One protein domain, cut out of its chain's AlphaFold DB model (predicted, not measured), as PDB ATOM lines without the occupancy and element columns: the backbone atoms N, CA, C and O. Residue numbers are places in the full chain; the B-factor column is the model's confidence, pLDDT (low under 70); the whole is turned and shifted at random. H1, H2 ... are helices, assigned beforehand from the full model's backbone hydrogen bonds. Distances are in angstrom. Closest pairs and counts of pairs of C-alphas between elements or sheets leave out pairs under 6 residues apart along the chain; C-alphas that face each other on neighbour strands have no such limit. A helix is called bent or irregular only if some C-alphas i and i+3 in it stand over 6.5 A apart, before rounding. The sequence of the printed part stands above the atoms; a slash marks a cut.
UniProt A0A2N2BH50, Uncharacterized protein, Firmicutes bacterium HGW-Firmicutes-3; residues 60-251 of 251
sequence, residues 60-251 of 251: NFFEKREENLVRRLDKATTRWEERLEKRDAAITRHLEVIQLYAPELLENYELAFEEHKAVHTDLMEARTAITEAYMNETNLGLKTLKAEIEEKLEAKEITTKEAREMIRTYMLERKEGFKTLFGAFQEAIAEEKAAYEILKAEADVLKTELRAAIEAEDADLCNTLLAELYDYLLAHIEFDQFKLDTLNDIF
ATOM      1  N   ASN A  60     230.941 194.980 264.707       69.69
ATOM      2  CA  ASN A  60     229.752 194.142 264.833       69.69
ATOM      3  C   ASN A  60     229.781 193.253 266.096       69.69
ATOM      4  O   ASN A  60     228.729 192.924 266.642       69.69
ATOM      5  N   PHE A  61     230.962 192.847 266.584       70.69
ATOM      6  CA  PHE A  61     231.090 192.117 267.852       70.69
ATOM      7  C   PHE A  61     230.756 193.002 269.060       70.69
ATOM      8  O   PHE A  61     230.070 192.534 269.972       70.69
ATOM      9  N   PHE A  62     231.215 194.256 269.072       64.12
ATOM     10  CA  PHE A  62     230.941 195.193 270.164       64.12
ATOM     11  C   PHE A  62     229.484 195.668 270.168       64.12
ATOM     12  O   PHE A  62     228.847 195.589 271.218       64.12
ATOM     13  N   GLU A  63     228.918 196.022 269.011       66.19
ATOM     14  CA  GLU A  63     227.495 196.386 268.882       66.19
ATOM     15  C   GLU A  63     226.577 195.246 269.331       66.19
ATOM     16  O   GLU A  63     225.744 195.418 270.220       66.19
ATOM     17  N   LYS A  64     226.792 194.022 268.822       73.31
ATOM     18  CA  LYS A  64     225.992 192.858 269.243       73.31
ATOM     19  C   LYS A  64     226.108 192.558 270.729       73.31
ATOM     20  O   LYS A  64     225.225 191.905 271.287       73.31
ATOM     21  N   ARG A  65     227.214 192.928 271.371       69.38
ATOM     22  CA  ARG A  65     227.399 192.722 272.808       69.38
ATOM     23  C   ARG A  65     226.595 193.740 273.610       69.38
ATOM     24  O   ARG A  65     225.946 193.326 274.566       69.38
ATOM     25  N   GLU A  66     226.610 195.009 273.212       62.06
ATOM     26  CA  GLU A  66     225.783 196.060 273.821       62.06
ATOM     27  C   GLU A  66     224.283 195.757 273.633       62.06
ATOM     28  O   GLU A  66     223.536 195.736 274.607       62.06
ATOM     29  N   GLU A  67     223.842 195.354 272.436       67.50
ATOM     30  CA  GLU A  67     222.448 194.936 272.200       67.50
ATOM     31  C   GLU A  67     222.044 193.708 273.036       67.50
ATOM     32  O   GLU A  67     220.943 193.627 273.589       67.50
ATOM     33  N   ASN A  68     222.935 192.715 273.151       71.38
ATOM     34  CA  ASN A  68     222.667 191.539 273.974       71.38
ATOM     35  C   ASN A  68     222.629 191.854 275.469       71.38
ATOM     36  O   ASN A  68     221.962 191.119 276.197       71.38
ATOM     37  N   LEU A  69     223.349 192.882 275.919       63.94
ATOM     38  CA  LEU A  69     223.321 193.345 277.299       63.94
ATOM     39  C   LEU A  69     221.938 193.893 277.644       63.94
ATOM     40  O   LEU A  69     221.281 193.332 278.520       63.94
ATOM     41  N   VAL A  70     221.472 194.889 276.885       61.28
ATOM     42  CA  VAL A  70     220.152 195.514 277.067       61.28
ATOM     43  C   VAL A  70     219.059 194.448 277.071       61.28
ATOM     44  O   VAL A  70     218.334 194.286 278.046       61.28
ATOM     45  N   ARG A  71     219.055 193.571 276.061       72.31
ATOM     46  CA  ARG A  71     218.072 192.484 275.964       72.31
ATOM     47  C   ARG A  71     218.097 191.517 277.157       72.31
ATOM     48  O   ARG A  71     217.084 190.882 277.452       72.31
ATOM     49  N   ARG A  72     219.258 191.283 277.781       71.12
ATOM     50  CA  ARG A  72     219.369 190.387 278.946       71.12
ATOM     51  C   ARG A  72     218.839 191.046 280.212       71.12
ATOM     52  O   ARG A  72     218.197 190.335 280.981       71.12
ATOM     53  N   LEU A  73     219.107 192.336 280.394       66.88
ATOM     54  CA  LEU A  73     218.593 193.125 281.511       66.88
ATOM     55  C   LEU A  73     217.073 193.265 281.397       66.88
ATOM     56  O   LEU A  73     216.379 192.833 282.309       66.88
ATOM     57  N   ASP A  74     216.548 193.641 280.227       66.50
ATOM     58  CA  ASP A  74     215.099 193.732 279.984       66.50
ATOM     59  C   ASP A  74     214.377 192.419 280.313       66.50
ATOM     60  O   ASP A  74     213.374 192.387 281.022       66.50
ATOM     61  N   LYS A  75     214.925 191.287 279.851       76.06
ATOM     62  CA  LYS A  75     214.367 189.962 280.161       76.06
ATOM     63  C   LYS A  75     214.423 189.615 281.644       76.06
ATOM     64  O   LYS A  75     213.601 188.816 282.090       76.06
ATOM     65  N   ALA A  76     215.427 190.098 282.372       69.44
ATOM     66  CA  ALA A  76     215.519 189.886 283.809       69.44
ATOM     67  C   ALA A  76     214.444 190.708 284.529       69.44
ATOM     68  O   ALA A  76     213.720 190.136 285.342       69.44
ATOM     69  N   THR A  77     214.274 191.974 284.142       69.94
ATOM     70  CA  THR A  77     213.245 192.884 284.660       69.94
ATOM     71  C   THR A  77     211.836 192.345 284.423       69.94
ATOM     72  O   THR A  77     211.102 192.144 285.383       69.94
ATOM     73  N   THR A  78     211.475 191.959 283.192       75.75
ATOM     74  CA  THR A  78     210.134 191.402 282.917       75.75
ATOM     75  C   THR A  78     209.855 190.134 283.731       75.75
ATOM     76  O   THR A  78     208.782 189.961 284.297       75.75
ATOM     77  N   ARG A  79     210.838 189.228 283.843       74.94
ATOM     78  CA  ARG A  79     210.683 188.007 284.658       74.94
ATOM     79  C   ARG A  79     210.530 188.308 286.142       74.94
ATOM     80  O   ARG A  79     209.970 187.489 286.866       74.94
ATOM     81  N   TRP A  80     211.118 189.401 286.603       73.31
ATOM     82  CA  TRP A  80     211.012 189.850 287.978       73.31
ATOM     83  C   TRP A  80     209.625 190.428 288.262       73.31
ATOM     84  O   TRP A  80     208.980 189.984 289.207       73.31
ATOM     85  N   GLU A  81     209.119 191.296 287.389       73.94
ATOM     86  CA  GLU A  81     207.754 191.831 287.469       73.94
ATOM     87  C   GLU A  81     206.708 190.703 287.494       73.94
ATOM     88  O   GLU A  81     205.878 190.639 288.400       73.94
ATOM     89  N   GLU A  82     206.827 189.714 286.598       79.00
ATOM     90  CA  GLU A  82     205.951 188.529 286.591       79.00
ATOM     91  C   GLU A  82     206.010 187.719 287.903       79.00
ATOM     92  O   GLU A  82     205.045 187.047 288.284       79.00
ATOM     93  N   ARG A  83     207.162 187.707 288.586       77.50
ATOM     94  CA  ARG A  83     207.317 187.028 289.882       77.50
ATOM     95  C   ARG A  83     206.696 187.836 291.012       77.50
ATOM     96  O   ARG A  83     206.098 187.220 291.892       77.50
ATOM     97  N   LEU A  84     206.816 189.162 290.978       75.88
ATOM     98  CA  LEU A  84     206.185 190.049 291.951       75.88
ATOM     99  C   LEU A  84     204.665 189.901 291.920       75.88
ATOM    100  O   LEU A  84     204.075 189.655 292.965       75.88
ATOM    101  N   GLU A  85     204.045 189.905 290.736       78.56
ATOM    102  CA  GLU A  85     202.592 189.710 290.611       78.56
ATOM    103  C   GLU A  85     202.128 188.370 291.202       78.56
ATOM    104  O   GLU A  85     201.147 188.295 291.947       78.56
ATOM    105  N   LYS A  86     202.856 187.284 290.908       81.38
ATOM    106  CA  LYS A  86     202.556 185.958 291.473       81.38
ATOM    107  C   LYS A  86     202.732 185.924 292.987       81.38
ATOM    108  O   LYS A  86     201.981 185.216 293.660       81.38
ATOM    109  N   ARG A  87     203.724 186.648 293.512       80.19
ATOM    110  CA  ARG A  87     203.992 186.733 294.948       80.19
ATOM    111  C   ARG A  87     202.901 187.523 295.657       80.19
ATOM    112  O   ARG A  87     202.389 187.024 296.651       80.19
ATOM    113  N   ASP A  88     202.493 188.667 295.121       81.38
ATOM    114  CA  ASP A  88     201.427 189.488 295.699       81.38
ATOM    115  C   ASP A  88     200.115 188.682 295.777       81.38
ATOM    116  O   ASP A  88     199.492 188.604 296.835       81.38
ATOM    117  N   ALA A  89     199.767 187.934 294.721       84.44
ATOM    118  CA  ALA A  89     198.611 187.032 294.747       84.44
ATOM    119  C   ALA A  89     198.731 185.897 295.790       84.44
ATOM    120  O   ALA A  89     197.718 185.418 296.304       84.44
ATOM    121  N   ALA A  90     199.945 185.424 296.083       84.19
ATOM    122  CA  ALA A  90     200.180 184.419 297.117       84.19
ATOM    123  C   ALA A  90     200.096 185.020 298.529       84.19
ATOM    124  O   ALA A  90     199.513 184.381 299.405       84.19
ATOM    125  N   ILE A  91     200.620 186.234 298.729       86.94
ATOM    126  CA  ILE A  91     200.542 186.990 299.985       86.94
ATOM    127  C   ILE A  91     199.081 187.245 300.347       86.94
ATOM    128  O   ILE A  91     198.674 186.897 301.451       86.94
ATOM    129  N   THR A  92     198.257 187.719 299.404       87.94
ATOM    130  CA  THR A  92     196.819 187.927 299.651       87.94
ATOM    131  C   THR A  92     196.149 186.661 300.190       87.94
ATOM    132  O   THR A  92     195.415 186.718 301.170       87.94
ATOM    133  N   ARG A  93     196.453 185.491 299.612       85.25
ATOM    134  CA  ARG A  93     195.897 184.211 300.088       85.25
ATOM    135  C   ARG A  93     196.399 183.818 301.477       85.25
ATOM    136  O   ARG A  93     195.653 183.190 302.217       85.25
ATOM    137  N   HIS A  94     197.648 184.137 301.821       89.38
ATOM    138  CA  HIS A  94     198.168 183.874 303.167       89.38
ATOM    139  C   HIS A  94     197.457 184.756 304.192       89.38
ATOM    140  O   HIS A  94     196.999 184.245 305.210       89.38
ATOM    141  N   LEU A  95     197.285 186.042 303.885       92.12
ATOM    142  CA  LEU A  95     196.572 186.983 304.746       92.12
ATOM    143  C   LEU A  95     195.107 186.574 304.963       92.12
ATOM    144  O   LEU A  95     194.616 186.679 306.080       92.12
ATOM    145  N   GLU A  96     194.429 186.017 303.953       93.75
ATOM    146  CA  GLU A  96     193.078 185.455 304.121       93.75
ATOM    147  C   GLU A  96     193.035 184.295 305.135       93.75
ATOM    148  O   GLU A  96     192.096 184.199 305.926       93.75
ATOM    149  N   VAL A  97     194.041 183.410 305.125       93.00
ATOM    150  CA  VAL A  97     194.150 182.299 306.091       93.00
ATOM    151  C   VAL A  97     194.442 182.834 307.492       93.00
ATOM    152  O   VAL A  97     193.801 182.407 308.450       93.00
ATOM    153  N   ILE A  98     195.357 183.799 307.606       94.81
ATOM    154  CA  ILE A  98     195.693 184.447 308.878       94.81
ATOM    155  C   ILE A  98     194.466 185.154 309.451       94.81
ATOM    156  O   ILE A  98     194.116 184.928 310.599       94.81
ATOM    157  N   GLN A  99     193.729 185.915 308.646       96.06
ATOM    158  CA  GLN A  99     192.516 186.592 309.101       96.06
ATOM    159  C   GLN A  99     191.435 185.621 309.604       96.06
ATOM    160  O   GLN A  99     190.635 185.987 310.463       96.06
ATOM    161  N   LEU A 100     191.396 184.394 309.074       95.12
ATOM    162  CA  LEU A 100     190.423 183.383 309.474       95.12
ATOM    163  C   LEU A 100     190.803 182.662 310.778       95.12
ATOM    164  O   LEU A 100     189.910 182.379 311.575       95.12
ATOM    165  N   TYR A 101     192.086 182.352 310.980       95.69
ATOM    166  CA  TYR A 101     192.546 181.472 312.067       95.69
ATOM    167  C   TYR A 101     193.407 182.160 313.140       95.69
ATOM    168  O   TYR A 101     193.508 181.657 314.256       95.69
ATOM    169  N   ALA A 102     194.013 183.302 312.826       96.06
ATOM    170  CA  ALA A 102     194.854 184.093 313.725       96.06
ATOM    171  C   ALA A 102     194.733 185.604 313.420       96.06
ATOM    172  O   ALA A 102     195.714 186.245 313.029       96.06
ATOM    173  N   PRO A 103     193.522 186.193 313.512       96.81
ATOM    174  CA  PRO A 103     193.282 187.586 313.123       96.81
ATOM    175  C   PRO A 103     194.134 188.597 313.902       96.81
ATOM    176  O   PRO A 103     194.436 189.667 313.384       96.81
ATOM    177  N   GLU A 104     194.546 188.266 315.122       96.81
ATOM    178  CA  GLU A 104     195.455 189.064 315.943       96.81
ATOM    179  C   GLU A 104     196.886 189.146 315.390       96.81
ATOM    180  O   GLU A 104     197.602 190.086 315.722       96.81
ATOM    181  N   LEU A 105     197.297 188.208 314.527       96.00
ATOM    182  CA  LEU A 105     198.599 188.233 313.854       96.00
ATOM    183  C   LEU A 105     198.562 188.973 312.510       96.00
ATOM    184  O   LEU A 105     199.612 189.184 311.905       96.00
ATOM    185  N   LEU A 106     197.377 189.357 312.020       96.38
ATOM    186  CA  LEU A 106     197.204 189.877 310.662       96.38
ATOM    187  C   LEU A 106     198.071 191.112 310.387       96.38
ATOM    188  O   LEU A 106     198.813 191.119 309.411       96.38
ATOM    189  N   GLU A 107     198.024 192.111 311.271       97.25
ATOM    190  CA  GLU A 107     198.796 193.356 311.127       97.25
ATOM    191  C   GLU A 107     200.310 193.086 311.105       97.25
ATOM    192  O   GLU A 107     201.041 193.641 310.283       97.25
ATOM    193  N   ASN A 108     200.778 192.166 311.952       97.19
ATOM    194  CA  ASN A 108     202.187 191.779 312.014       97.19
ATOM    195  C   ASN A 108     202.650 191.116 310.710       97.19
ATOM    196  O   ASN A 108     203.745 191.398 310.221       97.19
ATOM    197  N   TYR A 109     201.817 190.248 310.135       96.88
ATOM    198  CA  TYR A 109     202.101 189.608 308.854       96.88
ATOM    199  C   TYR A 109     202.071 190.589 307.684       96.88
ATOM    200  O   TYR A 109     202.924 190.493 306.806       96.88
ATOM    201  N   GLU A 110     201.120 191.526 307.654       96.06
ATOM    202  CA  GLU A 110     201.075 192.580 306.634       96.06
ATOM    203  C   GLU A 110     202.369 193.401 306.643       96.06
ATOM    204  O   GLU A 110     203.009 193.546 305.601       96.06
ATOM    205  N   LEU A 111     202.806 193.845 307.826       96.88
ATOM    206  CA  LEU A 111     204.066 194.569 307.992       96.88
ATOM    207  C   LEU A 111     205.267 193.734 307.516       96.88
ATOM    208  O   LEU A 111     206.065 194.207 306.709       96.88
ATOM    209  N   ALA A 112     205.372 192.483 307.972       94.88
ATOM    210  CA  ALA A 112     206.487 191.608 307.621       94.88
ATOM    211  C   ALA A 112     206.522 191.279 306.118       94.88
ATOM    212  O   ALA A 112     207.596 191.187 305.527       94.88
ATOM    213  N   PHE A 113     205.373 191.132 305.452       94.50
ATOM    214  CA  PHE A 113     205.347 190.931 304.002       94.50
ATOM    215  C   PHE A 113     205.798 192.169 303.223       94.50
ATOM    216  O   PHE A 113     206.478 192.006 302.205       94.50
ATOM    217  N   GLU A 114     205.458 193.375 303.682       94.25
ATOM    218  CA  GLU A 114     205.953 194.619 303.083       94.25
ATOM    219  C   GLU A 114     207.463 194.785 303.296       94.25
ATOM    220  O   GLU A 114     208.186 195.101 302.350       94.25
ATOM    221  N   GLU A 115     207.970 194.474 304.487       95.06
ATOM    222  CA  GLU A 115     209.409 194.481 304.769       95.06
ATOM    223  C   GLU A 115     210.157 193.452 303.911       95.06
ATOM    224  O   GLU A 115     211.102 193.789 303.197       95.06
ATOM    225  N   HIS A 116     209.668 192.212 303.863       92.06
ATOM    226  CA  HIS A 116     210.204 191.178 302.980       92.06
ATOM    227  C   HIS A 116     210.170 191.610 301.506       92.06
ATOM    228  O   HIS A 116     211.072 191.295 300.726       92.06
ATOM    229  N   LYS A 117     209.132 192.342 301.085       90.31
ATOM    230  CA  LYS A 117     209.040 192.888 299.728       90.31
ATOM    231  C   LYS A 117     210.089 193.958 299.469       90.31
ATOM    232  O   LYS A 117     210.682 193.909 298.388       90.31
ATOM    233  N   ALA A 118     210.317 194.861 300.417       92.81
ATOM    234  CA  ALA A 118     211.334 195.900 300.328       92.81
ATOM    235  C   ALA A 118     212.739 195.287 300.225       92.81
ATOM    236  O   ALA A 118     213.385 195.446 299.191       92.81
ATOM    237  N   VAL A 119     213.148 194.461 301.195       92.44
ATOM    238  CA  VAL A 119     214.497 193.862 301.222       92.44
ATOM    239  C   VAL A 119     214.762 193.017 299.973       92.44
ATOM    240  O   VAL A 119     215.831 193.090 299.364       92.44
ATOM    241  N   HIS A 120     213.773 192.236 299.524       87.62
ATOM    242  CA  HIS A 120     213.931 191.428 298.314       87.62
ATOM    243  C   HIS A 120     214.060 192.285 297.041       87.62
ATOM    244  O   HIS A 120     214.720 191.870 296.086       87.62
ATOM    245  N   THR A 121     213.431 193.464 297.013       87.62
ATOM    246  CA  THR A 121     213.565 194.431 295.913       87.62
ATOM    247  C   THR A 121     214.964 195.032 295.919       87.62
ATOM    248  O   THR A 121     215.661 194.914 294.911       87.62
ATOM    249  N   ASP A 122     215.426 195.523 297.067       91.56
ATOM    250  CA  ASP A 122     216.762 196.104 297.235       91.56
ATOM    251  C   ASP A 122     217.871 195.106 296.866       91.56
ATOM    252  O   ASP A 122     218.810 195.429 296.139       91.56
ATOM    253  N   LEU A 123     217.734 193.838 297.272       87.50
ATOM    254  CA  LEU A 123     218.669 192.767 296.913       87.50
ATOM    255  C   LEU A 123     218.735 192.523 295.399       87.50
ATOM    256  O   LEU A 123     219.805 192.225 294.853       87.50
ATOM    257  N   MET A 124     217.607 192.622 294.699       83.69
ATOM    258  CA  MET A 124     217.563 192.469 293.243       83.69
ATOM    259  C   MET A 124     218.119 193.697 292.521       83.69
ATOM    260  O   MET A 124     218.841 193.538 291.529       83.69
ATOM    261  N   GLU A 125     217.838 194.897 293.021       86.12
ATOM    262  CA  GLU A 125     218.398 196.146 292.508       86.12
ATOM    263  C   GLU A 125     219.919 196.175 292.673       86.12
ATOM    264  O   GLU A 125     220.627 196.375 291.685       86.12
ATOM    265  N   ALA A 126     220.441 195.839 293.855       86.88
ATOM    266  CA  ALA A 126     221.877 195.766 294.114       86.88
ATOM    267  C   ALA A 126     222.575 194.762 293.180       86.88
ATOM    268  O   ALA A 126     223.573 195.080 292.532       86.88
ATOM    269  N   ARG A 127     222.005 193.561 292.994       84.56
ATOM    270  CA  ARG A 127     222.536 192.572 292.031       84.56
ATOM    271  C   ARG A 127     222.548 193.082 290.595       84.56
ATOM    272  O   ARG A 127     223.471 192.763 289.834       84.56
ATOM    273  N   THR A 128     221.513 193.821 290.210       81.56
ATOM    274  CA  THR A 128     221.401 194.405 288.871       81.56
ATOM    275  C   THR A 128     222.456 195.488 288.688       81.56
ATOM    276  O   THR A 128     223.244 195.393 287.748       81.56
ATOM    277  N   ALA A 129     222.572 196.415 289.641       84.62
ATOM    278  CA  ALA A 129     223.563 197.484 289.645       84.62
ATOM    279  C   ALA A 129     225.001 196.945 289.575       84.62
ATOM    280  O   ALA A 129     225.785 197.390 288.740       84.62
ATOM    281  N   ILE A 130     225.333 195.920 290.365       85.19
ATOM    282  CA  ILE A 130     226.643 195.251 290.333       85.19
ATOM    283  C   ILE A 130     226.925 194.656 288.953       85.19
ATOM    284  O   ILE A 130     228.016 194.807 288.398       85.19
ATOM    285  N   THR A 131     225.936 193.973 288.378       81.56
ATOM    286  CA  THR A 131     226.071 193.357 287.056       81.56
ATOM    287  C   THR A 131     226.285 194.421 285.980       81.56
ATOM    288  O   THR A 131     227.164 194.267 285.131       81.56
ATOM    289  N   GLU A 132     225.511 195.502 286.021       80.88
ATOM    290  CA  GLU A 132     225.615 196.623 285.092       80.88
ATOM    291  C   GLU A 132     226.956 197.343 285.216       80.88
ATOM    292  O   GLU A 132     227.649 197.496 284.210       80.88
ATOM    293  N   ALA A 133     227.365 197.716 286.431       86.62
ATOM    294  CA  ALA A 133     228.644 198.366 286.703       86.62
ATOM    295  C   ALA A 133     229.808 197.519 286.174       86.62
ATOM    296  O   ALA A 133     230.607 197.975 285.351       86.62
ATOM    297  N   TYR A 134     229.827 196.235 286.533       84.44
ATOM    298  CA  TYR A 134     230.857 195.305 286.097       84.44
ATOM    299  C   TYR A 134     230.914 195.150 284.566       84.44
ATOM    300  O   TYR A 134     231.995 195.052 283.961       84.44
ATOM    301  N   MET A 135     229.753 195.106 283.906       79.88
ATOM    302  CA  MET A 135     229.667 195.000 282.448       79.88
ATOM    303  C   MET A 135     230.081 196.298 281.752       79.88
ATOM    304  O   MET A 135     230.792 196.226 280.745       79.88
ATOM    305  N   ASN A 136     229.710 197.454 282.300       84.50
ATOM    306  CA  ASN A 136     230.103 198.770 281.804       84.50
ATOM    307  C   ASN A 136     231.620 198.951 281.865       84.50
ATOM    308  O   ASN A 136     232.236 199.275 280.848       84.50
ATOM    309  N   GLU A 137     232.244 198.633 283.000       89.69
ATOM    310  CA  GLU A 137     233.704 198.613 283.135       89.69
ATOM    311  C   GLU A 137     234.358 197.668 282.126       89.69
ATOM    312  O   GLU A 137     235.329 198.018 281.454       89.69
ATOM    313  N   THR A 138     233.803 196.461 281.980       84.88
ATOM    314  CA  THR A 138     234.337 195.467 281.049       84.88
ATOM    315  C   THR A 138     234.291 195.985 279.612       84.88
ATOM    316  O   THR A 138     235.262 195.808 278.874       84.88
ATOM    317  N   ASN A 139     233.190 196.626 279.212       83.56
ATOM    318  CA  ASN A 139     233.019 197.206 277.883       83.56
ATOM    319  C   ASN A 139     233.931 198.422 277.665       83.56
ATOM    320  O   ASN A 139     234.483 198.572 276.577       83.56
ATOM    321  N   LEU A 140     234.147 199.257 278.685       89.19
ATOM    322  CA  LEU A 140     235.081 200.380 278.617       89.19
ATOM    323  C   LEU A 140     236.528 199.902 278.434       89.19
ATOM    324  O   LEU A 140     237.239 200.384 277.546       89.19
ATOM    325  N   GLY A 141     236.953 198.905 279.213       87.94
ATOM    326  CA  GLY A 141     238.281 198.315 279.054       87.94
ATOM    327  C   GLY A 141     238.441 197.602 277.708       87.94
ATOM    328  O   GLY A 141     239.492 197.706 277.086       87.94
ATOM    329  N   LEU A 142     237.379 196.989 277.172       85.88
ATOM    330  CA  LEU A 142     237.386 196.450 275.809       85.88
ATOM    331  C   LEU A 142     237.532 197.529 274.731       85.88
ATOM    332  O   LEU A 142     238.255 197.303 273.765       85.88
ATOM    333  N   LYS A 143     236.858 198.677 274.871       88.31
ATOM    334  CA  LYS A 143     237.005 199.815 273.944       88.31
ATOM    335  C   LYS A 143     238.445 200.331 273.948       88.31
ATOM    336  O   LYS A 143     239.009 200.570 272.885       88.31
ATOM    337  N   THR A 144     239.053 200.410 275.130       92.25
ATOM    338  CA  THR A 144     240.464 200.794 275.298       92.25
ATOM    339  C   THR A 144     241.403 199.772 274.652       92.25
ATOM    340  O   THR A 144     242.233 200.132 273.821       92.25
ATOM    341  N   LEU A 145     241.210 198.482 274.949       88.12
ATOM    342  CA  LEU A 145     241.995 197.387 274.375       88.12
ATOM    343  C   LEU A 145     241.855 197.313 272.850       88.12
ATOM    344  O   LEU A 145     242.813 196.992 272.152       88.12
ATOM    345  N   LYS A 146     240.665 197.605 272.314       85.81
ATOM    346  CA  LYS A 146     240.429 197.657 270.870       85.81
ATOM    347  C   LYS A 146     241.315 198.719 270.213       85.81
ATOM    348  O   LYS A 146     241.983 198.393 269.238       85.81
ATOM    349  N   ALA A 147     241.350 199.936 270.759       89.38
ATOM    350  CA  ALA A 147     242.184 201.015 270.230       89.38
ATOM    351  C   ALA A 147     243.679 200.649 270.271       89.38
ATOM    352  O   ALA A 147     244.382 200.819 269.277       89.38
ATOM    353  N   GLU A 148     244.142 200.050 271.373       91.50
ATOM    354  CA  GLU A 148     245.523 199.562 271.507       91.50
ATOM    355  C   GLU A 148     245.859 198.477 270.464       91.50
ATOM    356  O   GLU A 148     246.927 198.480 269.852       91.50
ATOM    357  N   ILE A 149     244.940 197.534 270.238       86.75
ATOM    358  CA  ILE A 149     245.100 196.476 269.236       86.75
ATOM    359  C   ILE A 149     245.161 197.056 267.822       86.75
ATOM    360  O   ILE A 149     245.955 196.578 267.009       86.75
ATOM    361  N   GLU A 150     244.323 198.045 267.506       85.94
ATOM    362  CA  GLU A 150     244.315 198.707 266.199       85.94
ATOM    363  C   GLU A 150     245.656 199.398 265.927       85.94
ATOM    364  O   GLU A 150     246.261 199.139 264.884       85.94
ATOM    365  N   GLU A 151     246.181 200.151 266.897       92.06
ATOM    366  CA  GLU A 151     247.500 200.792 266.811       92.06
ATOM    367  C   GLU A 151     248.620 199.762 266.574       92.06
ATOM    368  O   GLU A 151     249.393 199.873 265.617       92.06
ATOM    369  N   LYS A 152     248.658 198.685 267.371       87.75
ATOM    370  CA  LYS A 152     249.672 197.622 267.241       87.75
ATOM    371  C   LYS A 152     249.575 196.848 265.922       87.75
ATOM    372  O   LYS A 152     250.594 196.423 265.370       87.75
ATOM    373  N   LEU A 153     248.366 196.650 265.390       83.25
ATOM    374  CA  LEU A 153     248.153 196.022 264.080       83.25
ATOM    375  C   LEU A 153     248.605 196.933 262.931       83.25
ATOM    376  O   LEU A 153     249.128 196.441 261.927       83.25
ATOM    377  N   GLU A 154     248.405 198.246 263.047       87.69
ATOM    378  CA  GLU A 154     248.882 199.227 262.067       87.69
ATOM    379  C   GLU A 154     250.404 199.332 262.055       87.69
ATOM    380  O   GLU A 154     251.004 199.293 260.976       87.69
ATOM    381  N   ALA A 155     251.016 199.340 263.241       91.75
ATOM    382  CA  ALA A 155     252.461 199.276 263.430       91.75
ATOM    383  C   ALA A 155     253.071 197.918 263.020       91.75
ATOM    384  O   ALA A 155     254.289 197.804 262.879       91.75
ATOM    385  N   LYS A 156     252.235 196.898 262.759       91.44
ATOM    386  CA  LYS A 156     252.631 195.506 262.462       91.44
ATOM    387  C   LYS A 156     253.450 194.855 263.583       91.44
ATOM    388  O   LYS A 156     254.221 193.933 263.320       91.44
ATOM    389  N   GLU A 157     253.274 195.319 264.815       92.75
ATOM    390  CA  GLU A 157     253.922 194.765 266.007       92.75
ATOM    391  C   GLU A 157     253.285 193.446 266.437       92.75
ATOM    392  O   GLU A 157     253.959 192.571 266.974       92.75
ATOM    393  N   ILE A 158     251.987 193.295 266.166       88.44
ATOM    394  CA  ILE A 158     251.230 192.078 266.441       88.44
ATOM    395  C   ILE A 158     250.532 191.573 265.182       88.44
ATOM    396  O   ILE A 158     250.193 192.312 264.255       88.44
ATOM    397  N   THR A 159     250.266 190.277 265.168       85.50
ATOM    398  CA  THR A 159     249.411 189.615 264.191       85.50
ATOM    399  C   THR A 159     247.943 189.698 264.605       85.50
ATOM    400  O   THR A 159     247.579 189.868 265.769       85.50
ATOM    401  N   THR A 160     247.045 189.460 263.650       77.62
ATOM    402  CA  THR A 160     245.603 189.340 263.928       77.62
ATOM    403  C   THR A 160     245.263 188.173 264.857       77.62
ATOM    404  O   THR A 160     244.219 188.193 265.509       77.62
ATOM    405  N   LYS A 161     246.120 187.146 264.926       80.62
ATOM    406  CA  LYS A 161     245.964 186.030 265.861       80.62
ATOM    407  C   LYS A 161     246.278 186.473 267.290       80.62
ATOM    408  O   LYS A 161     245.504 186.155 268.185       80.62
ATOM    409  N   GLU A 162     247.355 187.229 267.481       79.50
ATOM    410  CA  GLU A 162     247.737 187.784 268.787       79.50
ATOM    411  C   GLU A 162     246.701 188.795 269.286       79.50
ATOM    412  O   GLU A 162     246.264 188.688 270.425       79.50
ATOM    413  N   ALA A 163     246.182 189.663 268.413       77.25
ATOM    414  CA  ALA A 163     245.068 190.560 268.736       77.25
ATOM    415  C   ALA A 163     243.827 189.819 269.281       77.25
ATOM    416  O   ALA A 163     243.228 190.216 270.281       77.25
ATOM    417  N   ARG A 164     243.441 188.701 268.647       78.19
ATOM    418  CA  ARG A 164     242.325 187.870 269.137       78.19
ATOM    419  C   ARG A 164     242.627 187.247 270.493       78.19
ATOM    420  O   ARG A 164     241.719 187.141 271.316       78.19
ATOM    421  N   GLU A 165     243.868 186.824 270.711       81.38
ATOM    422  CA  GLU A 165     244.285 186.242 271.983       81.38
ATOM    423  C   GLU A 165     244.308 187.285 273.104       81.38
ATOM    424  O   GLU A 165     243.880 186.976 274.211       81.38
ATOM    425  N   MET A 166     244.683 188.535 272.817       84.19
ATOM    426  CA  MET A 166     244.599 189.644 273.774       84.19
ATOM    427  C   MET A 166     243.154 189.880 274.238       84.19
ATOM    428  O   MET A 166     242.887 189.894 275.437       84.19
ATOM    429  N   ILE A 167     242.195 189.967 273.305       81.56
ATOM    430  CA  ILE A 167     240.765 190.119 273.648       81.56
ATOM    431  C   ILE A 167     240.263 188.910 274.442       81.56
ATOM    432  O   ILE A 167     239.523 189.064 275.415       81.56
ATOM    433  N   ARG A 168     240.649 187.695 274.034       82.62
ATOM    434  CA  ARG A 168     240.274 186.462 274.736       82.62
ATOM    435  C   ARG A 168     240.809 186.455 276.167       82.62
ATOM    436  O   ARG A 168     240.049 186.132 277.074       82.62
ATOM    437  N   THR A 169     242.076 186.809 276.348       88.19
ATOM    438  CA  THR A 169     242.759 186.855 277.646       88.19
ATOM    439  C   THR A 169     242.070 187.854 278.562       88.19
ATOM    440  O   THR A 169     241.570 187.452 279.607       88.19
ATOM    441  N   TYR A 170     241.876 189.093 278.100       87.44
ATOM    442  CA  TYR A 170     241.138 190.120 278.839       87.44
ATOM    443  C   TYR A 170     239.746 189.634 279.273       87.44
ATOM    444  O   TYR A 170     239.328 189.792 280.418       87.44
ATOM    445  N   MET A 171     239.013 188.983 278.366       85.50
ATOM    446  CA  MET A 171     237.681 188.459 278.664       85.50
ATOM    447  C   MET A 171     237.683 187.331 279.699       85.50
ATOM    448  O   MET A 171     236.739 187.231 280.486       85.50
ATOM    449  N   LEU A 172     238.702 186.471 279.681       83.25
ATOM    450  CA  LEU A 172     238.863 185.400 280.661       83.25
ATOM    451  C   LEU A 172     239.241 185.958 282.032       83.25
ATOM    452  O   LEU A 172     238.628 185.560 283.016       83.25
ATOM    453  N   GLU A 173     240.177 186.903 282.083       89.75
ATOM    454  CA  GLU A 173     240.605 187.568 283.316       89.75
ATOM    455  C   GLU A 173     239.449 188.307 283.978       89.75
ATOM    456  O   GLU A 173     239.189 188.106 285.162       89.75
ATOM    457  N   ARG A 174     238.685 189.086 283.199       88.88
ATOM    458  CA  ARG A 174     237.462 189.724 283.689       88.88
ATOM    459  C   ARG A 174     236.533 188.663 284.271       88.88
ATOM    460  O   ARG A 174     236.203 188.734 285.457       88.88
ATOM    461  N   LYS A 175     236.149 187.656 283.478       84.44
ATOM    462  CA  LYS A 175     235.231 186.598 283.926       84.44
ATOM    463  C   LYS A 175     235.691 185.940 285.231       84.44
ATOM    464  O   LYS A 175     234.849 185.701 286.095       84.44
ATOM    465  N   GLU A 176     236.977 185.627 285.361       86.69
ATOM    466  CA  GLU A 176     237.502 185.007 286.578       86.69
ATOM    467  C   GLU A 176     237.469 185.983 287.756       86.69
ATOM    468  O   GLU A 176     236.998 185.596 288.815       86.69
ATOM    469  N   GLY A 177     237.814 187.260 287.560       85.69
ATOM    470  CA  GLY A 177     237.701 188.285 288.602       85.69
ATOM    471  C   GLY A 177     236.279 188.421 289.159       85.69
ATOM    472  O   GLY A 177     236.087 188.406 290.371       85.69
ATOM    473  N   PHE A 178     235.259 188.450 288.291       86.81
ATOM    474  CA  PHE A 178     233.860 188.471 288.746       86.81
ATOM    475  C   PHE A 178     233.474 187.195 289.491       86.81
ATOM    476  O   PHE A 178     232.768 187.232 290.495       86.81
ATOM    477  N   LYS A 179     233.942 186.044 289.000       87.25
ATOM    478  CA  LYS A 179     233.702 184.751 289.639       87.25
ATOM    479  C   LYS A 179     234.362 184.672 291.016       87.25
ATOM    480  O   LYS A 179     233.765 184.080 291.906       87.25
ATOM    481  N   THR A 180     235.539 185.265 291.201       91.88
ATOM    482  CA  THR A 180     236.207 185.359 292.504       91.88
ATOM    483  C   THR A 180     235.395 186.204 293.480       91.88
ATOM    484  O   THR A 180     235.124 185.724 294.574       91.88
ATOM    485  N   LEU A 181     234.936 187.396 293.080       89.88
ATOM    486  CA  LEU A 181     234.085 188.248 293.929       89.88
ATOM    487  C   LEU A 181     232.778 187.545 294.309       89.88
ATOM    488  O   LEU A 181     232.412 187.469 295.476       89.88
ATOM    489  N   PHE A 182     232.104 186.939 293.330       86.31
ATOM    490  CA  PHE A 182     230.881 186.188 293.600       86.31
ATOM    491  C   PHE A 182     231.136 184.937 294.458       86.31
ATOM    492  O   PHE A 182     230.286 184.550 295.255       86.31
ATOM    493  N   GLY A 183     232.302 184.305 294.304       89.31
ATOM    494  CA  GLY A 183     232.762 183.214 295.159       89.31
ATOM    495  C   GLY A 183     232.940 183.662 296.607       89.31
ATOM    496  O   GLY A 183     232.399 183.008 297.492       89.31
ATOM    497  N   ALA A 184     233.594 184.805 296.829       92.12
ATOM    498  CA  ALA A 184     233.746 185.410 298.151       92.12
ATOM    499  C   ALA A 184     232.385 185.741 298.780       92.12
ATOM    500  O   ALA A 184     232.163 185.439 299.946       92.12
ATOM    501  N   PHE A 185     231.436 186.261 297.994       93.25
ATOM    502  CA  PHE A 185     230.060 186.470 298.453       93.25
ATOM    503  C   PHE A 185     229.378 185.167 298.874       93.25
ATOM    504  O   PHE A 185     228.786 185.105 299.946       93.25
ATOM    505  N   GLN A 186     229.464 184.108 298.061       94.44
ATOM    506  CA  GLN A 186     228.878 182.811 298.419       94.44
ATOM    507  C   GLN A 186     229.521 182.196 299.665       94.44
ATOM    508  O   GLN A 186     228.817 181.548 300.433       94.44
ATOM    509  N   GLU A 187     230.828 182.378 299.845       96.06
ATOM    510  CA  GLU A 187     231.561 181.912 301.021       96.06
ATOM    511  C   GLU A 187     231.157 182.693 302.276       96.06
ATOM    512  O   GLU A 187     230.840 182.077 303.290       96.06
ATOM    513  N   ALA A 188     231.061 184.022 302.185       95.12
ATOM    514  CA  ALA A 188     230.669 184.890 303.293       95.12
ATOM    515  C   ALA A 188     229.257 184.589 303.817       95.12
ATOM    516  O   ALA A 188     229.021 184.667 305.019       95.12
ATOM    517  N   ILE A 189     228.331 184.184 302.939       95.50
ATOM    518  CA  ILE A 189     226.968 183.817 303.347       95.50
ATOM    519  C   ILE A 189     226.775 182.320 303.619       95.50
ATOM    520  O   ILE A 189     225.647 181.895 303.860       95.50
ATOM    521  N   ALA A 190     227.817 181.491 303.503       96.56
ATOM    522  CA  ALA A 190     227.657 180.037 303.470       96.56
ATOM    523  C   ALA A 190     227.102 179.465 304.780       96.56
ATOM    524  O   ALA A 190     226.217 178.608 304.738       96.56
ATOM    525  N   GLU A 191     227.614 179.938 305.916       95.00
ATOM    526  CA  GLU A 191     227.186 179.497 307.246       95.00
ATOM    527  C   GLU A 191     225.737 179.912 307.520       95.00
ATOM    528  O   GLU A 191     224.895 179.054 307.779       95.00
ATOM    529  N   GLU A 192     225.422 181.194 307.325       94.12
ATOM    530  CA  GLU A 192     224.074 181.730 307.535       94.12
ATOM    531  C   GLU A 192     223.045 181.061 306.618       94.12
ATOM    532  O   GLU A 192     221.954 180.672 307.030       94.12
ATOM    533  N   LYS A 193     223.422 180.821 305.358       94.06
ATOM    534  CA  LYS A 193     222.586 180.084 304.410       94.06
ATOM    535  C   LYS A 193     222.333 178.651 304.871       94.06
ATOM    536  O   LYS A 193     221.229 178.149 304.677       94.06
ATOM    537  N   ALA A 194     223.338 177.971 305.419       95.56
ATOM    538  CA  ALA A 194     223.175 176.609 305.913       95.56
ATOM    539  C   ALA A 194     222.243 176.566 307.132       95.56
ATOM    540  O   ALA A 194     221.376 175.694 307.185       95.56
ATOM    541  N   ALA A 195     222.371 177.524 308.053       94.00
ATOM    542  CA  ALA A 195     221.459 177.679 309.184       94.00
ATOM    543  C   ALA A 195     220.020 177.946 308.710       94.00
ATOM    544  O   ALA A 195     219.089 177.253 309.121       94.00
ATOM    545  N   TYR A 196     219.841 178.866 307.760       93.19
ATOM    546  CA  TYR A 196     218.524 179.186 307.215       93.19
ATOM    547  C   TYR A 196     217.880 178.020 306.443       93.19
ATOM    548  O   TYR A 196     216.667 177.834 306.513       93.19
ATOM    549  N   GLU A 197     218.641 177.189 305.721       94.12
ATOM    550  CA  GLU A 197     218.061 176.020 305.034       94.12
ATOM    551  C   GLU A 197     217.512 174.966 306.016       94.12
ATOM    552  O   GLU A 197     216.568 174.258 305.661       94.12
ATOM    553  N   ILE A 198     218.038 174.886 307.246       94.06
ATOM    554  CA  ILE A 198     217.452 174.053 308.311       94.06
ATOM    555  C   ILE A 198     216.093 174.628 308.716       94.06
ATOM    556  O   ILE A 198     215.088 173.923 308.636       94.06
ATOM    557  N   LEU A 199     216.050 175.924 309.038       92.25
ATOM    558  CA  LEU A 199     214.815 176.619 309.414       92.25
ATOM    559  C   LEU A 199     213.746 176.513 308.320       92.25
ATOM    560  O   LEU A 199     212.577 176.233 308.567       92.25
ATOM    561  N   LYS A 200     214.141 176.670 307.060       93.12
ATOM    562  CA  LYS A 200     213.238 176.538 305.918       93.12
ATOM    563  C   LYS A 200     212.648 175.131 305.794       93.12
ATOM    564  O   LYS A 200     211.475 175.004 305.442       93.12
ATOM    565  N   ALA A 201     213.434 174.087 306.061       94.38
ATOM    566  CA  ALA A 201     212.934 172.715 306.052       94.38
ATOM    567  C   ALA A 201     211.888 172.496 307.156       94.38
ATOM    568  O   ALA A 201     210.861 171.867 306.904       94.38
ATOM    569  N   GLU A 202     212.111 173.063 308.343       94.19
ATOM    570  CA  GLU A 202     211.149 173.050 309.452       94.19
ATOM    571  C   GLU A 202     209.870 173.822 309.085       94.19
ATOM    572  O   GLU A 202     208.767 173.283 309.192       94.19
ATOM    573  N   ALA A 203     209.996 175.021 308.509       94.12
ATOM    574  CA  ALA A 203     208.859 175.802 308.024       94.12
ATOM    575  C   ALA A 203     208.023 175.059 306.963       94.12
ATOM    576  O   ALA A 203     206.804 175.221 306.895       94.12
ATOM    577  N   ASP A 204     208.642 174.239 306.109       94.62
ATOM    578  CA  ASP A 204     207.920 173.440 305.112       94.62
ATOM    579  C   ASP A 204     207.128 172.278 305.740       94.62
ATOM    580  O   ASP A 204     206.043 171.932 305.243       94.62
ATOM    581  N   VAL A 205     207.614 171.722 306.855       96.19
ATOM    582  CA  VAL A 205     206.845 170.783 307.684       96.19
ATOM    583  C   VAL A 205     205.646 171.504 308.298       96.19
ATOM    584  O   VAL A 205     204.516 171.073 308.066       96.19
ATOM    585  N   LEU A 206     205.852 172.660 308.936       95.06
ATOM    586  CA  LEU A 206     204.773 173.449 309.550       95.06
ATOM    587  C   LEU A 206     203.700 173.878 308.544       95.06
ATOM    588  O   LEU A 206     202.509 173.796 308.826       95.06
ATOM    589  N   LYS A 207     204.075 174.257 307.315       94.81
ATOM    590  CA  LYS A 207     203.098 174.541 306.243       94.81
ATOM    591  C   LYS A 207     202.257 173.322 305.880       94.81
ATOM    592  O   LYS A 207     201.120 173.471 305.433       94.81
ATOM    593  N   THR A 208     202.827 172.125 305.975       96.50
ATOM    594  CA  THR A 208     202.114 170.875 305.696       96.50
ATOM    595  C   THR A 208     201.170 170.530 306.843       96.50
ATOM    596  O   THR A 208     200.016 170.189 306.591       96.50
ATOM    597  N   GLU A 209     201.618 170.709 308.083       96.56
ATOM    598  CA  GLU A 209     200.789 170.553 309.279       96.56
ATOM    599  C   GLU A 209     199.648 171.572 309.318       96.56
ATOM    600  O   GLU A 209     198.511 171.195 309.582       96.56
ATOM    601  N   LEU A 210     199.899 172.824 308.924       96.75
ATOM    602  CA  LEU A 210     198.876 173.869 308.855       96.75
ATOM    603  C   LEU A 210     197.770 173.483 307.874       96.75
ATOM    604  O   LEU A 210     196.594 173.686 308.150       96.75
ATOM    605  N   ARG A 211     198.117 172.875 306.733       95.00
ATOM    606  CA  ARG A 211     197.104 172.367 305.795       95.00
ATOM    607  C   ARG A 211     196.267 171.267 306.422       95.00
ATOM    608  O   ARG A 211     195.051 171.296 306.270       95.00
ATOM    609  N   ALA A 212     196.901 170.328 307.120       96.62
ATOM    610  CA  ALA A 212     196.189 169.257 307.806       96.62
ATOM    611  C   ALA A 212     195.269 169.810 308.911       96.62
ATOM    612  O   ALA A 212     194.128 169.372 309.019       96.62
ATOM    613  N   ALA A 213     195.720 170.813 309.669       96.69
ATOM    614  CA  ALA A 213     194.924 171.499 310.683       96.69
ATOM    615  C   ALA A 213     193.720 172.235 310.065       96.69
ATOM    616  O   ALA A 213     192.600 172.098 310.551       96.69
ATOM    617  N   ILE A 214     193.920 172.927 308.937       94.56
ATOM    618  CA  ILE A 214     192.841 173.576 308.174       94.56
ATOM    619  C   ILE A 214     191.821 172.541 307.678       94.56
ATOM    620  O   ILE A 214     190.617 172.780 307.748       94.56
ATOM    621  N   GLU A 215     192.278 171.396 307.162       95.62
ATOM    622  CA  GLU A 215     191.399 170.308 306.709       95.62
ATOM    623  C   GLU A 215     190.627 169.657 307.861       95.62
ATOM    624  O   GLU A 215     189.481 169.243 307.672       95.62
ATOM    625  N   ALA A 216     191.237 169.589 309.044       96.56
ATOM    626  CA  ALA A 216     190.619 169.105 310.271       96.56
ATOM    627  C   ALA A 216     189.722 170.151 310.963       96.56
ATOM    628  O   ALA A 216     189.076 169.815 311.953       96.56
ATOM    629  N   GLU A 217     189.671 171.386 310.449       95.12
ATOM    630  CA  GLU A 217     188.989 172.533 311.067       95.12
ATOM    631  C   GLU A 217     189.479 172.818 312.509       95.12
ATOM    632  O   GLU A 217     188.730 173.319 313.349       95.12
ATOM    633  N   ASP A 218     190.751 172.516 312.797       97.38
ATOM    634  CA  ASP A 218     191.388 172.725 314.101       97.38
ATOM    635  C   ASP A 218     191.955 174.149 314.201       97.38
ATOM    636  O   ASP A 218     193.090 174.429 313.804       97.38
ATOM    637  N   ALA A 219     191.126 175.073 314.689       95.69
ATOM    638  CA  ALA A 219     191.469 176.489 314.753       95.69
ATOM    639  C   ALA A 219     192.619 176.797 315.727       95.69
ATOM    640  O   ALA A 219     193.453 177.645 315.414       95.69
ATOM    641  N   ASP A 220     192.697 176.097 316.862       97.12
ATOM    642  CA  ASP A 220     193.728 176.330 317.881       97.12
ATOM    643  C   ASP A 220     195.109 175.897 317.363       97.12
ATOM    644  O   ASP A 220     196.106 176.615 317.519       97.12
ATOM    645  N   LEU A 221     195.169 174.750 316.675       97.25
ATOM    646  CA  LEU A 221     196.395 174.299 316.024       97.25
ATOM    647  C   LEU A 221     196.780 175.216 314.855       97.25
ATOM    648  O   LEU A 221     197.954 175.554 314.717       97.25
ATOM    649  N   CYS A 222     195.816 175.670 314.045       96.75
ATOM    650  CA  CYS A 222     196.091 176.644 312.984       96.75
ATOM    651  C   CYS A 222     196.710 177.930 313.542       96.75
ATOM    652  O   CYS A 222     197.689 178.418 312.985       96.75
ATOM    653  N   ASN A 223     196.161 178.457 314.639       96.88
ATOM    654  CA  ASN A 223     196.675 179.653 315.299       96.88
ATOM    655  C   ASN A 223     198.135 179.472 315.743       96.88
ATOM    656  O   ASN A 223     198.998 180.275 315.393       96.88
ATOM    657  N   THR A 224     198.416 178.355 316.419       98.00
ATOM    658  CA  THR A 224     199.760 178.007 316.903       98.00
ATOM    659  C   THR A 224     200.764 177.907 315.750       98.00
ATOM    660  O   THR A 224     201.809 178.551 315.775       98.00
ATOM    661  N   LEU A 225     200.420 177.168 314.692       97.25
ATOM    662  CA  LEU A 225     201.291 176.987 313.526       97.25
ATOM    663  C   LEU A 225     201.519 178.297 312.758       97.25
ATOM    664  O   LEU A 225     202.599 178.513 312.212       97.25
ATOM    665  N   LEU A 226     200.519 179.182 312.704       97.31
ATOM    666  CA  LEU A 226     200.663 180.509 312.104       97.31
ATOM    667  C   LEU A 226     201.557 181.429 312.942       97.31
ATOM    668  O   LEU A 226     202.274 182.237 312.357       97.31
ATOM    669  N   ALA A 227     201.555 181.314 314.270       97.44
ATOM    670  CA  ALA A 227     202.505 182.037 315.112       97.44
ATOM    671  C   ALA A 227     203.941 181.555 314.857       97.44
ATOM    672  O   ALA A 227     204.823 182.370 314.614       97.44
ATOM    673  N   GLU A 228     204.168 180.242 314.793       96.88
ATOM    674  CA  GLU A 228     205.501 179.701 314.493       96.88
ATOM    675  C   GLU A 228     205.977 180.102 313.088       96.88
ATOM    676  O   GLU A 228     207.102 180.563 312.915       96.88
ATOM    677  N   LEU A 229     205.113 180.004 312.071       96.44
ATOM    678  CA  LEU A 229     205.435 180.425 310.700       96.44
ATOM    679  C   LEU A 229     205.758 181.921 310.578       96.44
ATOM    680  O   LEU A 229     206.457 182.303 309.635       96.44
ATOM    681  N   TYR A 230     205.280 182.751 311.508       96.75
ATOM    682  CA  TYR A 230     205.608 184.172 311.542       96.75
ATOM    683  C   TYR A 230     207.077 184.376 311.917       96.75
ATOM    684  O   TYR A 230     207.784 185.109 311.227       96.75
ATOM    685  N   ASP A 231     207.568 183.646 312.918       95.12
ATOM    686  CA  ASP A 231     208.975 183.699 313.321       95.12
ATOM    687  C   ASP A 231     209.904 183.279 312.166       95.12
ATOM    688  O   ASP A 231     210.941 183.900 311.932       95.12
ATOM    689  N   TYR A 232     209.498 182.292 311.355       94.88
ATOM    690  CA  TYR A 232     210.242 181.918 310.142       94.88
ATOM    691  C   TYR A 232     210.228 182.997 309.057       94.88
ATOM    692  O   TYR A 232     211.209 183.134 308.321       94.88
ATOM    693  N   LEU A 233     209.130 183.746 308.917       95.31
ATOM    694  CA  LEU A 233     209.081 184.878 307.992       95.31
ATOM    695  C   LEU A 233     210.078 185.959 308.424       95.31
ATOM    696  O   LEU A 233     210.823 186.445 307.575       95.31
ATOM    697  N   LEU A 234     210.143 186.273 309.720       96.12
ATOM    698  CA  LEU A 234     211.119 187.220 310.260       96.12
ATOM    699  C   LEU A 234     212.559 186.743 310.034       96.12
ATOM    700  O   LEU A 234     213.362 187.485 309.472       96.12
ATOM    701  N   ALA A 235     212.864 185.478 310.333       94.19
ATOM    702  CA  ALA A 235     214.188 184.907 310.073       94.19
ATOM    703  C   ALA A 235     214.574 184.955 308.579       94.19
ATOM    704  O   ALA A 235     215.739 185.152 308.227       94.19
ATOM    705  N   HIS A 236     213.606 184.798 307.668       94.69
ATOM    706  CA  HIS A 236     213.868 184.939 306.235       94.69
ATOM    707  C   HIS A 236     214.191 186.379 305.836       94.69
ATOM    708  O   HIS A 236     215.072 186.584 304.999       94.69
ATOM    709  N   ILE A 237     213.496 187.361 306.415       95.00
ATOM    710  CA  ILE A 237     213.761 188.787 306.191       95.00
ATOM    711  C   ILE A 237     215.173 189.132 306.665       95.00
ATOM    712  O   ILE A 237     215.938 189.715 305.899       95.00
ATOM    713  N   GLU A 238     215.546 188.702 307.871       95.75
ATOM    714  CA  GLU A 238     216.890 188.904 308.423       95.75
ATOM    715  C   GLU A 238     217.968 188.281 307.526       95.75
ATOM    716  O   GLU A 238     218.972 188.923 307.214       95.75
ATOM    717  N   PHE A 239     217.740 187.064 307.023       95.88
ATOM    718  CA  PHE A 239     218.663 186.426 306.086       95.88
ATOM    719  C   PHE A 239     218.746 187.156 304.733       95.88
ATOM    720  O   PHE A 239     219.825 187.260 304.139       95.88
ATOM    721  N   ASP A 240     217.622 187.653 304.206       95.56
ATOM    722  CA  ASP A 240     217.595 188.478 302.994       95.56
ATOM    723  C   ASP A 240     218.378 189.786 303.196       95.56
ATOM    724  O   ASP A 240     219.178 190.140 302.324       95.56
ATOM    725  N   GLN A 241     218.244 190.429 304.359       97.44
ATOM    726  CA  GLN A 241     218.984 191.640 304.712       97.44
ATOM    727  C   GLN A 241     220.484 191.358 304.849       97.44
ATOM    728  O   GLN A 241     221.298 192.036 304.229       97.44
ATOM    729  N   PHE A 242     220.861 190.289 305.552       96.56
ATOM    730  CA  PHE A 242     222.257 189.871 305.679       96.56
ATOM    731  C   PHE A 242     222.915 189.622 304.312       96.56
ATOM    732  O   PHE A 242     224.061 190.015 304.075       96.56
ATOM    733  N   LYS A 243     222.187 189.009 303.367       95.25
ATOM    734  CA  LYS A 243     222.675 188.851 301.987       95.25
ATOM    735  C   LYS A 243     222.853 190.189 301.282       95.25
ATOM    736  O   LYS A 243     223.804 190.303 300.515       95.25
ATOM    737  N   LEU A 244     221.934 191.134 301.459       95.50
ATOM    738  CA  LEU A 244     222.032 192.465 300.860       95.50
ATOM    739  C   LEU A 244     223.267 193.204 301.388       95.50
ATOM    740  O   LEU A 244     224.075 193.671 300.589       95.50
ATOM    741  N   ASP A 245     223.461 193.216 302.704       97.19
ATOM    742  CA  ASP A 245     224.606 193.866 303.347       97.19
ATOM    743  C   ASP A 245     225.925 193.235 302.883       97.19
ATOM    744  O   ASP A 245     226.811 193.923 302.382       97.19
ATOM    745  N   THR A 246     226.008 191.901 302.905       95.31
ATOM    746  CA  THR A 246     227.199 191.170 302.442       95.31
ATOM    747  C   THR A 246     227.489 191.411 300.957       95.31
ATOM    748  O   THR A 246     228.643 191.417 300.529       95.31
ATOM    749  N   LEU A 247     226.449 191.577 300.135       93.62
ATOM    750  CA  LEU A 247     226.610 191.882 298.717       93.62
ATOM    751  C   LEU A 247     227.221 193.278 298.525       93.62
ATOM    752  O   LEU A 247     228.144 193.412 297.724       93.62
ATOM    753  N   ASN A 248     226.731 194.273 299.269       94.44
ATOM    754  CA  ASN A 248     227.207 195.658 299.223       94.44
ATOM    755  C   ASN A 248     228.619 195.825 299.808       94.44
ATOM    756  O   ASN A 248     229.352 196.710 299.383       94.44
ATOM    757  N   ASP A 249     229.018 194.976 300.755       95.50
ATOM    758  CA  ASP A 249     230.369 195.005 301.329       95.50
ATOM    759  C   ASP A 249     231.437 194.441 300.374       95.50
ATOM    760  O   ASP A 249     232.615 194.798 300.463       95.50
ATOM    761  N   ILE A 250     231.050 193.529 299.476       92.06
ATOM    762  CA  ILE A 250     231.982 192.804 298.597       92.06
ATOM    763  C   ILE A 250     232.153 193.468 297.228       92.06
ATOM    764  O   ILE A 250     233.233 193.347 296.636       92.06
ATOM    765  N   PHE A 251     231.107 194.105 296.698       90.62
ATOM    766  CA  PHE A 251     231.077 194.672 295.347       90.62
ATOM    767  C   PHE A 251     231.054 196.197 295.356       90.62
ATOM    768  O   PHE A 251     231.801 196.772 294.532       90.62
TER     769      PHE A 251
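What this domain is: This is residues 60 to 251 of the 251 residues of an uncharacterized protein of Firmicutes bacterium HGW-Firmicutes-3 (UniProt A0A2N2BH50). The model is a long rod of helices: H1 and H2 make a long hairpin, H3 and then H4 lead back along the rod, and H5 folds back between H4 and H2. The printed part has 192 residues with five named helices, H1 to H5 in order, and no named strand: all helix, only just loose, close to extended, radius of gyration of the C-alphas 24.3 A, spans 83 by 31 by 24 A.

Where its parts are: H1, residues 60 to 101, begins at C-alpha 60 (229.752, 194.142, 264.833) and measures 61.4 A. H2, residues 103 to 154, 76.4 A, is irregular: C-alphas 104 and 107 are 7.3 A apart. H3 is residues 160 to 188, 42.3 A; H4 190 to 215, 37.7 A; H5 219 to 250, 46.6 A, ending at C-alpha 250 (231.982, 192.804, 298.597).

How they stand to each other: H1, H2, H3 and H5 form an up and down bundle, each running against the one before. H5 touches H2 residues 105 to 127 alone, closest C-alphas Leu 244 and Leu 123, 5.2 A. H4 and H5 form a hairpin at a shallow tilt of 23 degrees, closest C-alphas Leu 210 and Cys 222, 5.7 A. Every O i to N i+4 pair is within hydrogen-bond range in H3, H4 and H5, 37 of 38 in H1, 46 of 48 in H2.

The domain as a whole: The printed part has no cut; its links are tight. Twelve residues between 60 and 77 are under 70 in pLDDT.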